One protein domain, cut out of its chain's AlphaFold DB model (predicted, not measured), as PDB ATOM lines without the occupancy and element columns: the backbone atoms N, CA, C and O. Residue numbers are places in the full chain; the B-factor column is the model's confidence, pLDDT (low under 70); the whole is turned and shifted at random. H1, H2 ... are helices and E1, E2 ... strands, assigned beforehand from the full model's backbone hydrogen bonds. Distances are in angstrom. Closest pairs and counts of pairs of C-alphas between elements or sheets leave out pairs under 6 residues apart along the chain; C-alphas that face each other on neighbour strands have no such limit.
ATOM      1  N   ILE A 189      26.650 -25.188   9.385       74.19
ATOM      2  CA  ILE A 189      27.945 -25.537   8.771       74.19
ATOM      3  C   ILE A 189      27.742 -26.511   7.597       74.19
ATOM      4  O   ILE A 189      28.643 -26.707   6.788       74.19
ATOM      5  N   GLY A 190      26.536 -27.066   7.464       60.97
ATOM      6  CA  GLY A 190      26.175 -27.965   6.385       60.97
ATOM      7  C   GLY A 190      26.569 -29.409   6.672       60.97
ATOM      8  O   GLY A 190      27.368 -29.726   7.559       60.97
ATOM      9  N   SER A 191      25.954 -30.299   5.903       61.53
ATOM     10  CA  SER A 191      26.123 -31.743   6.000       61.53
ATOM     11  C   SER A 191      27.530 -32.206   5.610       61.53
ATOM     12  O   SER A 191      27.921 -33.281   6.045       61.53
ATOM     13  N   ASP A 192      28.322 -31.411   4.886       64.38
ATOM     14  CA  ASP A 192      29.623 -31.802   4.316       64.38
ATOM     15  C   ASP A 192      30.602 -32.412   5.337       64.38
ATOM     16  O   ASP A 192      31.200 -33.463   5.092       64.38
ATOM     17  N   ALA A 193      30.736 -31.807   6.523       61.88
ATOM     18  CA  ALA A 193      31.619 -32.328   7.574       61.88
ATOM     19  C   ALA A 193      31.081 -33.628   8.204       61.88
ATOM     20  O   ALA A 193      31.850 -34.537   8.520       61.88
ATOM     21  N   ALA A 194      29.757 -33.747   8.353       60.81
ATOM     22  CA  ALA A 194      29.112 -34.974   8.817       60.81
ATOM     23  C   ALA A 194      29.155 -36.081   7.740       60.81
ATOM     24  O   ALA A 194      29.322 -37.260   8.059       60.81
ATOM     25  N   GLN A 195      29.077 -35.704   6.462       62.31
ATOM     26  CA  GLN A 195      29.093 -36.591   5.300       62.31
ATOM     27  C   GLN A 195      30.455 -37.244   5.071       62.31
ATOM     28  O   GLN A 195      30.507 -38.417   4.694       62.31
ATOM     29  N   GLN A 196      31.563 -36.546   5.348       62.78
ATOM     30  CA  GLN A 196      32.903 -37.132   5.214       62.78
ATOM     31  C   GLN A 196      33.109 -38.352   6.125       62.78
ATOM     32  O   GLN A 196      33.741 -39.320   5.704       62.78
ATOM     33  N   ARG A 197      32.511 -38.372   7.327       62.38
ATOM     34  CA  ARG A 197      32.577 -39.539   8.230       62.38
ATOM     35  C   ARG A 197      31.649 -40.688   7.818       62.38
ATOM     36  O   ARG A 197      31.958 -41.845   8.091       62.38
ATOM     37  N   LEU A 198      30.552 -40.408   7.111       57.19
ATOM     38  CA  LEU A 198      29.592 -41.434   6.677       57.19
ATOM     39  C   LEU A 198      30.087 -42.315   5.541       57.19
ATOM     40  O   LEU A 198      29.616 -43.443   5.419       57.19
ATOM     41  N   ARG A 199      31.062 -41.867   4.741       61.09
ATOM     42  CA  ARG A 199      31.632 -42.726   3.689       61.09
ATOM     43  C   ARG A 199      32.269 -44.004   4.257       61.09
ATOM     44  O   ARG A 199      32.315 -45.006   3.554       61.09
ATOM     45  N   GLY A 200      32.670 -44.011   5.534       55.75
ATOM     46  CA  GLY A 200      33.114 -45.218   6.248       55.75
ATOM     47  C   GLY A 200      31.988 -46.057   6.880       55.75
ATOM     48  O   GLY A 200      32.203 -47.220   7.219       55.75
ATOM     49  N   ILE A 201      30.774 -45.511   7.018       56.59
ATOM     50  CA  ILE A 201      29.630 -46.167   7.686       56.59
ATOM     51  C   ILE A 201      28.975 -47.243   6.799       56.59
ATOM     52  O   ILE A 201      28.234 -48.090   7.303       56.59
ATOM     53  N   ALA A 202      29.348 -47.331   5.517       52.56
ATOM     54  CA  ALA A 202      29.009 -48.466   4.648       52.56
ATOM     55  C   ALA A 202      29.380 -49.839   5.265       52.56
ATOM     56  O   ALA A 202      28.764 -50.850   4.938       52.56
ATOM     57  N   SER A 203      30.307 -49.870   6.235       57.25
ATOM     58  CA  SER A 203      30.690 -51.061   7.011       57.25
ATOM     59  C   SER A 203      29.651 -51.517   8.067       57.25
ATOM     60  O   SER A 203      29.840 -52.514   8.754       57.25
ATOM     61  N   GLY A 204      28.519 -50.819   8.230       59.12
ATOM     62  CA  GLY A 204      27.447 -51.224   9.159       59.12
ATOM     63  C   GLY A 204      27.682 -50.880  10.633       59.12
ATOM     64  O   GLY A 204      26.873 -51.255  11.486       59.12
ATOM     65  N   CYS A 205      28.745 -50.135  10.940       65.19
ATOM     66  CA  CYS A 205      28.973 -49.599  12.274       65.19
ATOM     67  C   CYS A 205      28.055 -48.393  12.505       65.19
ATOM     68  O   CYS A 205      28.139 -47.387  11.802       65.19
ATOM     69  N   VAL A 206      27.148 -48.513  13.473       71.44
ATOM     70  CA  VAL A 206      26.234 -47.435  13.854       71.44
ATOM     71  C   VAL A 206      26.974 -46.546  14.858       71.44
ATOM     72  O   VAL A 206      27.263 -47.027  15.952       71.44
ATOM     73  N   PRO A 207      27.290 -45.275  14.541       80.88
ATOM     74  CA  PRO A 207      28.026 -44.406  15.467       80.88
ATOM     75  C   PRO A 207      27.174 -43.983  16.675       80.88
ATOM     76  O   PRO A 207      27.685 -43.444  17.657       80.88
ATOM     77  N   TRP A 208      25.860 -44.208  16.611       89.31
ATOM     78  CA  TRP A 208      24.926 -43.841  17.664       89.31
ATOM     79  C   TRP A 208      24.858 -44.900  18.767       89.31
ATOM     80  O   TRP A 208      24.755 -46.098  18.503       89.31
ATOM     81  N   LYS A 209      24.847 -44.442  20.019       90.38
ATOM     82  CA  LYS A 209      24.761 -45.269  21.222       90.38
ATOM     83  C   LYS A 209      23.528 -44.879  22.029       90.38
ATOM     84  O   LYS A 209      23.287 -43.698  22.269       90.38
ATOM     85  N   VAL A 210      22.754 -45.871  22.469       92.31
ATOM     86  CA  VAL A 210      21.617 -45.648  23.377       92.31
ATOM     87  C   VAL A 210      22.107 -44.962  24.658       92.31
ATOM     88  O   VAL A 210      23.125 -45.350  25.229       92.31
ATOM     89  N   GLY A 211      21.391 -43.925  25.082       89.69
ATOM     90  CA  GLY A 211      21.752 -43.013  26.169       89.69
ATOM     91  C   GLY A 211      22.553 -41.788  25.717       89.69
ATOM     92  O   GLY A 211      22.573 -40.791  26.440       89.69
ATOM     93  N   GLY A 212      23.162 -41.838  24.527       90.44
ATOM     94  CA  GLY A 212      23.938 -40.739  23.960       90.44
ATOM     95  C   GLY A 212      23.068 -39.562  23.518       90.44
ATOM     96  O   GLY A 212      21.906 -39.741  23.145       90.44
ATOM     97  N   SER A 213      23.651 -38.367  23.548       91.94
ATOM     98  CA  SER A 213      23.007 -37.119  23.135       91.94
ATOM     99  C   SER A 213      23.606 -36.623  21.814       91.94
ATOM    100  O   SER A 213      24.827 -36.646  21.639       91.94
ATOM    101  N   TYR A 214      22.752 -36.203  20.882       92.88
ATOM    102  CA  TYR A 214      23.099 -35.851  19.501       92.88
ATOM    103  C   TYR A 214      22.283 -34.645  19.036       92.88
ATOM    104  O   TYR A 214      21.171 -34.441  19.518       92.88
ATOM    105  N   ARG A 215      22.791 -33.865  18.078       92.88
ATOM    106  CA  ARG A 215      22.013 -32.773  17.476       92.88
ATOM    107  C   ARG A 215      21.353 -33.185  16.171       92.88
ATOM    108  O   ARG A 215      21.944 -33.913  15.377       92.88
ATOM    109  N   THR A 216      20.147 -32.688  15.932       93.19
ATOM    110  CA  THR A 216      19.527 -32.736  14.606       93.19
ATOM    111  C   THR A 216      20.267 -31.781  13.666       93.19
ATOM    112  O   THR A 216      20.610 -30.659  14.034       93.19
ATOM    113  N   LEU A 217      20.539 -32.218  12.441       91.88
ATOM    114  CA  LEU A 217      21.150 -31.389  11.394       91.88
ATOM    115  C   LEU A 217      20.083 -30.685  10.553       91.88
ATOM    116  O   LEU A 217      20.298 -29.586  10.052       91.88
ATOM    117  N   HIS A 218      18.893 -31.276  10.469       92.56
ATOM    118  CA  HIS A 218      17.760 -30.747   9.720       92.56
ATOM    119  C   HIS A 218      16.506 -30.724  10.590       92.56
ATOM    120  O   HIS A 218      16.440 -31.383  11.626       92.56
ATOM    121  N   GLU A 219      15.516 -29.942  10.169       95.06
ATOM    122  CA  GLU A 219      14.187 -30.014  10.759       95.06
ATOM    123  C   GLU A 219      13.581 -31.390  10.452       95.06
ATOM    124  O   GLU A 219      13.593 -31.829   9.299       95.06
ATOM    125  N   GLN A 220      13.087 -32.091  11.474       95.50
ATOM    126  CA  GLN A 220      12.584 -33.455  11.319       95.50
ATOM    127  C   GLN A 220      11.228 -33.667  11.991       95.50
ATOM    128  O   GLN A 220      11.026 -33.216  13.118       95.50
ATOM    129  N   PRO A 221      10.310 -34.421  11.365       96.62
ATOM    130  CA  PRO A 221       9.090 -34.848  12.031       96.62
ATOM    131  C   PRO A 221       9.400 -35.915  13.088       96.62
ATOM    132  O   PRO A 221      10.030 -36.931  12.793       96.62
ATOM    133  N   LEU A 222       8.909 -35.701  14.304       96.69
ATOM    134  CA  LEU A 222       8.898 -36.674  15.386       96.69
ATOM    135  C   LEU A 222       7.679 -37.586  15.219       96.69
ATOM    136  O   LEU A 222       6.542 -37.112  15.226       96.69
ATOM    137  N   LEU A 223       7.902 -38.888  15.044       96.19
ATOM    138  CA  LEU A 223       6.830 -39.851  14.771       96.19
ATOM    139  C   LEU A 223       6.540 -40.737  15.984       96.19
ATOM    140  O   LEU A 223       7.438 -41.060  16.756       96.19
ATOM    141  N   GLU A 224       5.296 -41.181  16.141       95.50
ATOM    142  CA  GLU A 224       4.923 -42.100  17.226       95.50
ATOM    143  C   GLU A 224       5.517 -43.501  17.027       95.50
ATOM    144  O   GLU A 224       5.925 -44.169  17.978       95.50
ATOM    145  N   GLN A 225       5.621 -43.935  15.771       92.75
ATOM    146  CA  GLN A 225       6.153 -45.236  15.388       92.75
ATOM    147  C   GLN A 225       7.175 -45.075  14.259       92.75
ATOM    148  O   GLN A 225       7.069 -44.140  13.461       92.75
ATOM    149  N   PRO A 226       8.159 -45.984  14.140       90.88
ATOM    150  CA  PRO A 226       9.045 -45.973  12.993       90.88
ATOM    151  C   PRO A 226       8.208 -46.353  11.770       90.88
ATOM    152  O   PRO A 226       7.600 -47.425  11.723       90.88
ATOM    153  N   VAL A 227       8.133 -45.458  10.786       80.81
ATOM    154  CA  VAL A 227       7.373 -45.727   9.564       80.81
ATOM    155  C   VAL A 227       8.140 -46.760   8.752       80.81
ATOM    156  O   VAL A 227       9.101 -46.436   8.054       80.81
ATOM    157  N   LEU A 228       7.681 -48.008   8.814       73.06
ATOM    158  CA  LEU A 228       7.830 -48.926   7.692       73.06
ATOM    159  C   LEU A 228       7.094 -48.268   6.531       73.06
ATOM    160  O   LEU A 228       5.899 -48.004   6.661       73.06
ATOM    161  N   GLU A 229       7.800 -47.938   5.449       64.44
ATOM    162  CA  GLU A 229       7.233 -47.310   4.252       64.44
ATOM    163  C   GLU A 229       6.207 -48.244   3.596       64.44
ATOM    164  O   GLU A 229       6.449 -48.856   2.562       64.44
ATOM    165  N   PRO A 237       2.771 -36.497  11.930       96.38
ATOM    166  CA  PRO A 237       3.842 -36.256  12.885       96.38
ATOM    167  C   PRO A 237       3.243 -35.840  14.229       96.38
ATOM    168  O   PRO A 237       2.289 -35.062  14.261       96.38
ATOM    169  N   LEU A 238       3.806 -36.349  15.328       95.50
ATOM    170  CA  LEU A 238       3.473 -35.868  16.670       95.50
ATOM    171  C   LEU A 238       3.862 -34.396  16.792       95.50
ATOM    172  O   LEU A 238       3.130 -33.580  17.344       95.50
ATOM    173  N   GLU A 239       5.042 -34.078  16.261       96.38
ATOM    174  CA  GLU A 239       5.661 -32.770  16.353       96.38
ATOM    175  C   GLU A 239       6.768 -32.625  15.305       96.38
ATOM    176  O   GLU A 239       7.161 -33.599  14.664       96.38
ATOM    177  N   THR A 240       7.306 -31.420  15.161       96.75
ATOM    178  CA  THR A 240       8.503 -31.150  14.369       96.75
ATOM    179  C   THR A 240       9.638 -30.718  15.293       96.75
ATOM    180  O   THR A 240       9.488 -29.779  16.077       96.75
ATOM    181  N   VAL A 241      10.774 -31.407  15.202       96.31
ATOM    182  CA  VAL A 241      12.016 -31.083  15.907       96.31
ATOM    183  C   VAL A 241      12.827 -30.126  15.031       96.31
ATOM    184  O   VAL A 241      13.197 -30.513  13.919       96.31
ATOM    185  N   PRO A 242      13.107 -28.893  15.490       95.38
ATOM    186  CA  PRO A 242      13.928 -27.952  14.742       95.38
ATOM    187  C   PRO A 242      15.330 -28.495  14.455       95.38
ATOM    188  O   PRO A 242      15.848 -29.367  15.152       95.38
ATOM    189  N   SER A 243      15.971 -27.930  13.438       93.50
ATOM    190  CA  SER A 243      17.393 -28.150  13.188       93.50
ATOM    191  C   SER A 243      18.248 -27.569  14.329       93.50
ATOM    192  O   SER A 243      17.937 -26.504  14.867       93.50
ATOM    193  N   GLY A 244      19.310 -28.276  14.717       90.44
ATOM    194  CA  GLY A 244      20.200 -27.918  15.822       90.44
ATOM    195  C   GLY A 244      19.694 -28.329  17.208       90.44
ATOM    196  O   GLY A 244      20.415 -28.130  18.185       90.44
ATOM    197  N   SER A 245      18.498 -28.913  17.327       92.94
ATOM    198  CA  SER A 245      17.958 -29.384  18.607       92.94
ATOM    199  C   SER A 245      18.753 -30.560  19.160       92.94
ATOM    200  O   SER A 245      19.133 -31.474  18.427       92.94
ATOM    201  N   LEU A 246      18.984 -30.547  20.470       93.06
ATOM    202  CA  LEU A 246      19.612 -31.638  21.194       93.06
ATOM    203  C   LEU A 246      18.587 -32.727  21.500       93.06
ATOM    204  O   LEU A 246      17.542 -32.477  22.102       93.06
ATOM    205  N   VAL A 247      18.911 -33.958  21.125       95.44
ATOM    206  CA  VAL A 247      18.084 -35.135  21.366       95.44
ATOM    207  C   VAL A 247      18.897 -36.222  22.062       95.44
ATOM    208  O   VAL A 247      20.068 -36.433  21.758       95.44
ATOM    209  N   ARG A 248      18.278 -36.936  23.002       95.06
ATOM    210  CA  ARG A 248      18.864 -38.089  23.688       95.06
ATOM    211  C   ARG A 248      18.299 -39.373  23.114       95.06
ATOM    212  O   ARG A 248      17.084 -39.549  23.066       95.06
ATOM    213  N   LEU A 249      19.169 -40.283  22.706       95.75
ATOM    214  CA  LEU A 249      18.783 -41.536  22.079       95.75
ATOM    215  C   LEU A 249      18.300 -42.546  23.124       95.75
ATOM    216  O   LEU A 249      19.054 -42.933  24.010       95.75
ATOM    217  N   ALA A 250      17.061 -43.009  23.004       96.25
ATOM    218  CA  ALA A 250      16.470 -44.009  23.891       96.25
ATOM    219  C   ALA A 250      16.516 -45.423  23.294       96.25
ATOM    220  O   ALA A 250      16.720 -46.393  24.020       96.25
ATOM    221  N   GLN A 251      16.351 -45.556  21.976       95.44
ATOM    222  CA  GLN A 251      16.378 -46.848  21.289       95.44
ATOM    223  C   GLN A 251      16.832 -46.682  19.838       95.44
ATOM    224  O   GLN A 251      16.565 -45.667  19.199       95.44
ATOM    225  N   ILE A 252      17.496 -47.708  19.310       94.19
ATOM    226  CA  ILE A 252      17.849 -47.816  17.893       94.19
ATOM    227  C   ILE A 252      17.025 -48.953  17.309       94.19
ATOM    228  O   ILE A 252      17.047 -50.065  17.838       94.19
ATOM    229  N   ASN A 253      16.313 -48.681  16.222       91.81
ATOM    230  CA  ASN A 253      15.607 -49.699  15.468       91.81
ATOM    231  C   ASN A 253      16.212 -49.813  14.069       91.81
ATOM    232  O   ASN A 253      16.226 -48.851  13.295       91.81
ATOM    233  N   LYS A 254      16.730 -51.005  13.770       88.38
ATOM    234  CA  LYS A 254      17.195 -51.375  12.438       88.38
ATOM    235  C   LYS A 254      15.996 -51.967  11.710       88.38
ATOM    236  O   LYS A 254      15.615 -53.102  11.987       88.38
ATOM    237  N   LEU A 255      15.369 -51.188  10.831       81.06
ATOM    238  CA  LEU A 255      14.393 -51.773   9.919       81.06
ATOM    239  C   LEU A 255      15.142 -52.686   8.947       81.06
ATOM    240  O   LEU A 255      16.269 -52.372   8.568       81.06
ATOM    241  N   ALA A 256      14.532 -53.824   8.611       69.38
ATOM    242  CA  ALA A 256      15.111 -54.769   7.666       69.38
ATOM    243  C   ALA A 256      15.474 -54.047   6.362       69.38
ATOM    244  O   ALA A 256      14.701 -53.208   5.890       69.38
ATOM    245  N   ASP A 257      16.653 -54.372   5.833       64.81
ATOM    246  CA  ASP A 257      17.139 -53.831   4.571       64.81
ATOM    247  C   ASP A 257      16.088 -54.131   3.491       64.81
ATOM    248  O   ASP A 257      15.672 -55.279   3.321       64.81
ATOM    249  N   ASP A 258      15.614 -53.092   2.803       66.44
ATOM    250  CA  ASP A 258      14.841 -53.274   1.579       66.44
ATOM    251  C   ASP A 258      15.836 -53.813   0.540       66.44
ATOM    252  O   ASP A 258      16.767 -53.092   0.175       66.44
ATOM    253  N   PRO A 259      15.727 -55.076   0.095       66.81
ATOM    254  CA  PRO A 259      16.733 -55.672  -0.779       66.81
ATOM    255  C   PRO A 259      16.877 -54.915  -2.106       66.81
ATOM    256  O   PRO A 259      17.926 -55.001  -2.741       66.81
ATOM    257  N   GLU A 260      15.858 -54.153  -2.517       74.75
ATOM    258  CA  GLU A 260      15.897 -53.340  -3.735       74.75
ATOM    259  C   GLU A 260      16.515 -51.955  -3.511       74.75
ATOM    260  O   GLU A 260      17.042 -51.346  -4.444       74.75
ATOM    261  N   LYS A 261      16.487 -51.448  -2.274       67.25
ATOM    262  CA  LYS A 261      17.032 -50.142  -1.904       67.25
ATOM    263  C   LYS A 261      18.119 -50.368  -0.872       67.25
ATOM    264  O   LYS A 261      17.850 -50.444   0.319       67.25
ATOM    265  N   SER A 262      19.363 -50.394  -1.332       61.81
ATOM    266  CA  SER A 262      20.599 -50.515  -0.537       61.81
ATOM    267  C   SER A 262      20.787 -49.468   0.585       61.81
ATOM    268  O   SER A 262      21.839 -49.412   1.223       61.81
ATOM    269  N   GLU A 263      19.776 -48.649   0.873       67.69
ATOM    270  CA  GLU A 263      19.732 -47.702   1.975       67.69
ATOM    271  C   GLU A 263      19.279 -48.385   3.269       67.69
ATOM    272  O   GLU A 263      18.093 -48.639   3.501       67.69
ATOM    273  N   ARG A 264      20.231 -48.609   4.176       68.31
ATOM    274  CA  ARG A 264      19.933 -49.014   5.553       68.31
ATOM    275  C   ARG A 264      19.213 -47.884   6.288       68.31
ATOM    276  O   ARG A 264      19.832 -46.900   6.698       68.31
ATOM    277  N   LYS A 265      17.905 -48.025   6.498       80.88
ATOM    278  CA  LYS A 265      17.090 -47.030   7.214       80.88
ATOM    279  C   LYS A 265      17.138 -47.282   8.716       80.88
ATOM    280  O   LYS A 265      16.412 -48.117   9.256       80.88
ATOM    281  N   LEU A 266      17.991 -46.528   9.405       89.44
ATOM    282  CA  LEU A 266      18.067 -46.547  10.864       89.44
ATOM    283  C   LEU A 266      17.107 -45.511  11.452       89.44
ATOM    284  O   LEU A 266      17.225 -44.309  11.184       89.44
ATOM    285  N   TRP A 267      16.176 -45.993  12.274       93.50
ATOM    286  CA  TRP A 267      15.248 -45.163  13.032       93.50
ATOM    287  C   TRP A 267      15.700 -45.065  14.480       93.50
ATOM    288  O   TRP A 267      16.070 -46.055  15.115       93.50
ATOM    289  N   LEU A 268      15.665 -43.847  14.997       95.50
ATOM    290  CA  LEU A 268      16.183 -43.491  16.303       95.50
ATOM    291  C   LEU A 268      15.013 -43.026  17.162       95.50
ATOM    292  O   LEU A 268      14.411 -41.995  16.874       95.50
ATOM    293  N   MET A 269      14.669 -43.786  18.200       96.81
ATOM    294  CA  MET A 269      13.751 -43.302  19.225       96.81
ATOM    295  C   MET A 269      14.526 -42.326  20.087       96.81
ATOM    296  O   MET A 269      15.506 -42.712  20.730       96.81
ATOM    297  N   VAL A 270      14.088 -41.081  20.122       97.44
ATOM    298  CA  VAL A 270      14.770 -40.024  20.849       97.44
ATOM    299  C   VAL A 270      13.832 -39.320  21.813       97.44
ATOM    300  O   VAL A 270      12.612 -39.349  21.657       97.44
ATOM    301  N   ARG A 271      14.429 -38.644  22.789       97.19
ATOM    302  CA  ARG A 271      13.791 -37.645  23.639       97.19
ATOM    303  C   ARG A 271      14.433 -36.292  23.376       97.19
ATOM    304  O   ARG A 271      15.652 -36.177  23.469       97.19
ATOM    305  N   VAL A 272      13.643 -35.276  23.064       96.81
ATOM    306  CA  VAL A 272      14.139 -33.909  22.867       96.81
ATOM    307  C   VAL A 272      14.589 -33.349  24.218       96.81
ATOM    308  O   VAL A 272      13.857 -33.435  25.205       96.81
ATOM    309  N   VAL A 273      15.812 -32.826  24.281       93.69
ATOM    310  CA  VAL A 273      16.449 -32.350  25.519       93.69
ATOM    311  C   VAL A 273      16.302 -30.842  25.665       93.69
ATOM    312  O   VAL A 273      15.976 -30.375  26.755       93.69
ATOM    313  N   ASP A 274      16.491 -30.078  24.589       89.88
ATOM    314  CA  ASP A 274      16.473 -28.613  24.618       89.88
ATOM    315  C   ASP A 274      15.356 -27.994  23.752       89.88
ATOM    316  O   ASP A 274      14.650 -28.657  22.990       89.88
ATOM    317  N   GLY A 275      15.148 -26.687  23.928       88.94
ATOM    318  CA  GLY A 275      14.167 -25.905  23.177       88.94
ATOM    319  C   GLY A 275      12.717 -26.058  23.647       88.94
ATOM    320  O   GLY A 275      12.408 -26.672  24.667       88.94
ATOM    321  N   LYS A 276      11.789 -25.474  22.874       88.50
ATOM    322  CA  LYS A 276      10.349 -25.408  23.211       88.50
ATOM    323  C   LYS A 276       9.679 -26.778  23.342       88.50
ATOM    324  O   LYS A 276       8.571 -26.856  23.859       88.50
ATOM    325  N   LYS A 277      10.313 -27.818  22.800       91.88
ATOM    326  CA  LYS A 277       9.788 -29.184  22.703       91.88
ATOM    327  C   LYS A 277      10.524 -30.157  23.630       91.88
ATOM    328  O   LYS A 277      10.421 -31.366  23.463       91.88
ATOM    329  N   SER A 278      11.292 -29.634  24.589       94.81
ATOM    330  CA  SER A 278      11.990 -30.448  25.582       94.81
ATOM    331  C   SER A 278      11.020 -31.395  26.298       94.81
ATOM    332  O   SER A 278       9.920 -31.011  26.693       94.81
ATOM    333  N   GLY A 279      11.424 -32.656  26.439       95.50
ATOM    334  CA  GLY A 279      10.632 -33.723  27.040       95.50
ATOM    335  C   GLY A 279       9.851 -34.581  26.042       95.50
ATOM    336  O   GLY A 279       9.635 -35.758  26.350       95.50
ATOM    337  N   SER A 280       9.504 -34.054  24.859       96.94
ATOM    338  CA  SER A 280       8.840 -34.812  23.788       96.94
ATOM    339  C   SER A 280       9.686 -36.015  23.371       96.94
ATOM    340  O   SER A 280      10.916 -35.946  23.350       96.94
ATOM    341  N   SER A 281       9.039 -37.136  23.050       97.75
ATOM    342  CA  SER A 281       9.717 -38.362  22.618       97.75
ATOM    343  C   SER A 281       9.053 -38.952  21.382       97.75
ATOM    344  O   SER A 281       7.839 -38.844  21.217       97.75
ATOM    345  N   GLY A 282       9.848 -39.574  20.521       97.25
ATOM    346  CA  GLY A 282       9.370 -40.235  19.312       97.25
ATOM    347  C   GLY A 282      10.512 -40.632  18.386       97.25
ATOM    348  O   GLY A 282      11.690 -40.507  18.719       97.25
ATOM    349  N   TRP A 283      10.158 -41.137  17.214       97.12
ATOM    350  CA  TRP A 283      11.092 -41.669  16.237       97.12
ATOM    351  C   TRP A 283      11.529 -40.602  15.242       97.12
ATOM    352  O   TRP A 283      10.697 -39.945  14.616       97.12
ATOM    353  N   LEU A 284      12.843 -40.497  15.058       96.12
ATOM    354  CA  LEU A 284      13.495 -39.710  14.020       96.12
ATOM    355  C   LEU A 284      14.221 -40.619  13.028       96.12
ATOM    356  O   LEU A 284      14.648 -41.733  13.352       96.12
ATOM    357  N   ARG A 285      14.392 -40.116  11.807       93.31
ATOM    358  CA  ARG A 285      15.245 -40.743  10.796       93.31
ATOM    359  C   ARG A 285      16.679 -40.298  11.020       93.31
ATOM    360  O   ARG A 285      16.932 -39.106  11.156       93.31
ATOM    361  N   SER A 286      17.616 -41.233  11.003       91.75
ATOM    362  CA  SER A 286      19.040 -40.879  11.046       91.75
ATOM    363  C   SER A 286      19.572 -40.357   9.708       91.75
ATOM    364  O   SER A 286      20.454 -39.502   9.694       91.75
ATOM    365  N   VAL A 287      19.023 -40.848   8.591       88.81
ATOM    366  CA  VAL A 287      19.460 -40.550   7.220       88.81
ATOM    367  C   VAL A 287      18.268 -40.397   6.271       88.81
ATOM    368  O   VAL A 287      17.213 -41.005   6.484       88.81
ATOM    369  N   GLN A 288      18.432 -39.594   5.220       87.94
ATOM    370  CA  GLN A 288      17.507 -39.489   4.088       87.94
ATOM    371  C   GLN A 288      18.317 -39.359   2.797       87.94
ATOM    372  O   GLN A 288      19.020 -38.373   2.593       87.94
ATOM    373  N   GLY A 289      18.249 -40.380   1.937       85.88
ATOM    374  CA  GLY A 289      19.185 -40.504   0.823       85.88
ATOM    375  C   GLY A 289      20.627 -40.585   1.334       85.88
ATOM    376  O   GLY A 289      20.931 -41.354   2.244       85.88
ATOM    377  N   ASN A 290      21.497 -39.722   0.806       82.06
ATOM    378  CA  ASN A 290      22.902 -39.612   1.218       82.06
ATOM    379  C   ASN A 290      23.144 -38.590   2.343       82.06
ATOM    380  O   ASN A 290      24.292 -38.317   2.701       82.06
ATOM    381  N   GLU A 291      22.087 -37.987   2.887       85.56
ATOM    382  CA  GLU A 291      22.200 -36.949   3.905       85.56
ATOM    383  C   GLU A 291      22.021 -37.526   5.308       85.56
ATOM    384  O   GLU A 291      21.063 -38.252   5.591       85.56
ATOM    385  N   CYS A 292      22.942 -37.177   6.208       88.06
ATOM    386  CA  CYS A 292      22.751 -37.394   7.635       88.06
ATOM    387  C   CYS A 292      21.819 -36.331   8.189       88.06
ATOM    388  O   CYS A 292      22.029 -35.139   7.985       88.06
ATOM    389  N   LEU A 293      20.832 -36.772   8.952       92.12
ATOM    390  CA  LEU A 293      19.868 -35.882   9.580       92.12
ATOM    391  C   LEU A 293      20.154 -35.668  11.063       92.12
ATOM    392  O   LEU A 293      19.620 -34.739  11.664       92.12
ATOM    393  N   ILE A 294      21.008 -36.512  11.641       91.81
ATOM    394  CA  ILE A 294      21.462 -36.434  13.024       91.81
ATOM    395  C   ILE A 294      22.986 -36.466  13.018       91.81
ATOM    396  O   ILE A 294      23.604 -37.288  12.340       91.81
ATOM    397  N   ASP A 295      23.586 -35.557  13.776       89.44
ATOM    398  CA  ASP A 295      25.026 -35.479  13.938       89.44
ATOM    399  C   ASP A 295      25.562 -36.784  14.541       89.44
ATOM    400  O   ASP A 295      24.973 -37.366  15.453       89.44
ATOM    401  N   THR A 296      26.684 -37.269  14.020       85.44
ATOM    402  CA  THR A 296      27.335 -38.489  14.514       85.44
ATOM    403  C   THR A 296      28.245 -38.219  15.708       85.44
ATOM    404  O   THR A 296      28.612 -39.150  16.422       85.44
ATOM    405  N   ARG A 297      28.587 -36.951  15.965       83.88
ATOM    406  CA  ARG A 297      29.358 -36.529  17.133       83.88
ATOM    407  C   ARG A 297      28.481 -36.659  18.373       83.88
ATOM    408  O   ARG A 297      27.549 -35.884  18.579       83.88
ATOM    409  N   ALA A 298      28.777 -37.659  19.196       77.94
ATOM    410  CA  ALA A 298      28.098 -37.843  20.466       77.94
ATOM    411  C   ALA A 298      28.534 -36.744  21.442       77.94
ATOM    412  O   ALA A 298      29.704 -36.680  21.816       77.94
TER     413      ALA A 298
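Overview. This is residues 189 to 229 and 237 to 298 of the 453 residues of the protein "Hypothetical protein" of Symbiodinium microadriaticum (UniProt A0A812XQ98). What shape is it? There is little regular structure: a strongly twisted antiparallel sheet, E1-E4-E5-E6, with the antiparallel E2-E3 ribbon packed by E2 on E6, and H1 off the sheet. What builds it? The printed part has 103 residues, of which the named elements, H1 then E1 to E6, hold only 37, and the class by these 37 is mostly strand; it is compact, radius of gyration of the C-alphas 12.9 A, spanning 37 by 30 by 21 A.

Along the chain. What comes first? H1, residues 192 to 198, begins at C-alpha (29.623, -31.802, 4.316). Which strands follow? E1 213 to 215, E2 220 to 222, E3 239 to 241, E4 246 to 254 (21.7 A), E5 266 to 272, and E6 281 to 285, ending at C-alpha (15.245, -40.743, 10.796).

Arrangement. What pairs? Hairpins E4-E5 (N 250 to O 269, 2.8 A) and E5-E6 (N 268 to O 284, 2.9 A) form a meander, antiparallel neighbours in turn; E1-E4 has N 214 to O 247, 2.8 A. What of H1? Within hydrogen-bond range are 1 of 3 O i to N i+4 and 3 of 4 O i to N i+3 pairs.

Size, cuts and confidence. Any cut? Residues 230 to 236 are not printed; C-alphas 229 and 237 are 14.4 A apart. What else? Links H1-E1 and E4-E5 are long; 25 residues have pLDDT under 70, among them 190 to 205.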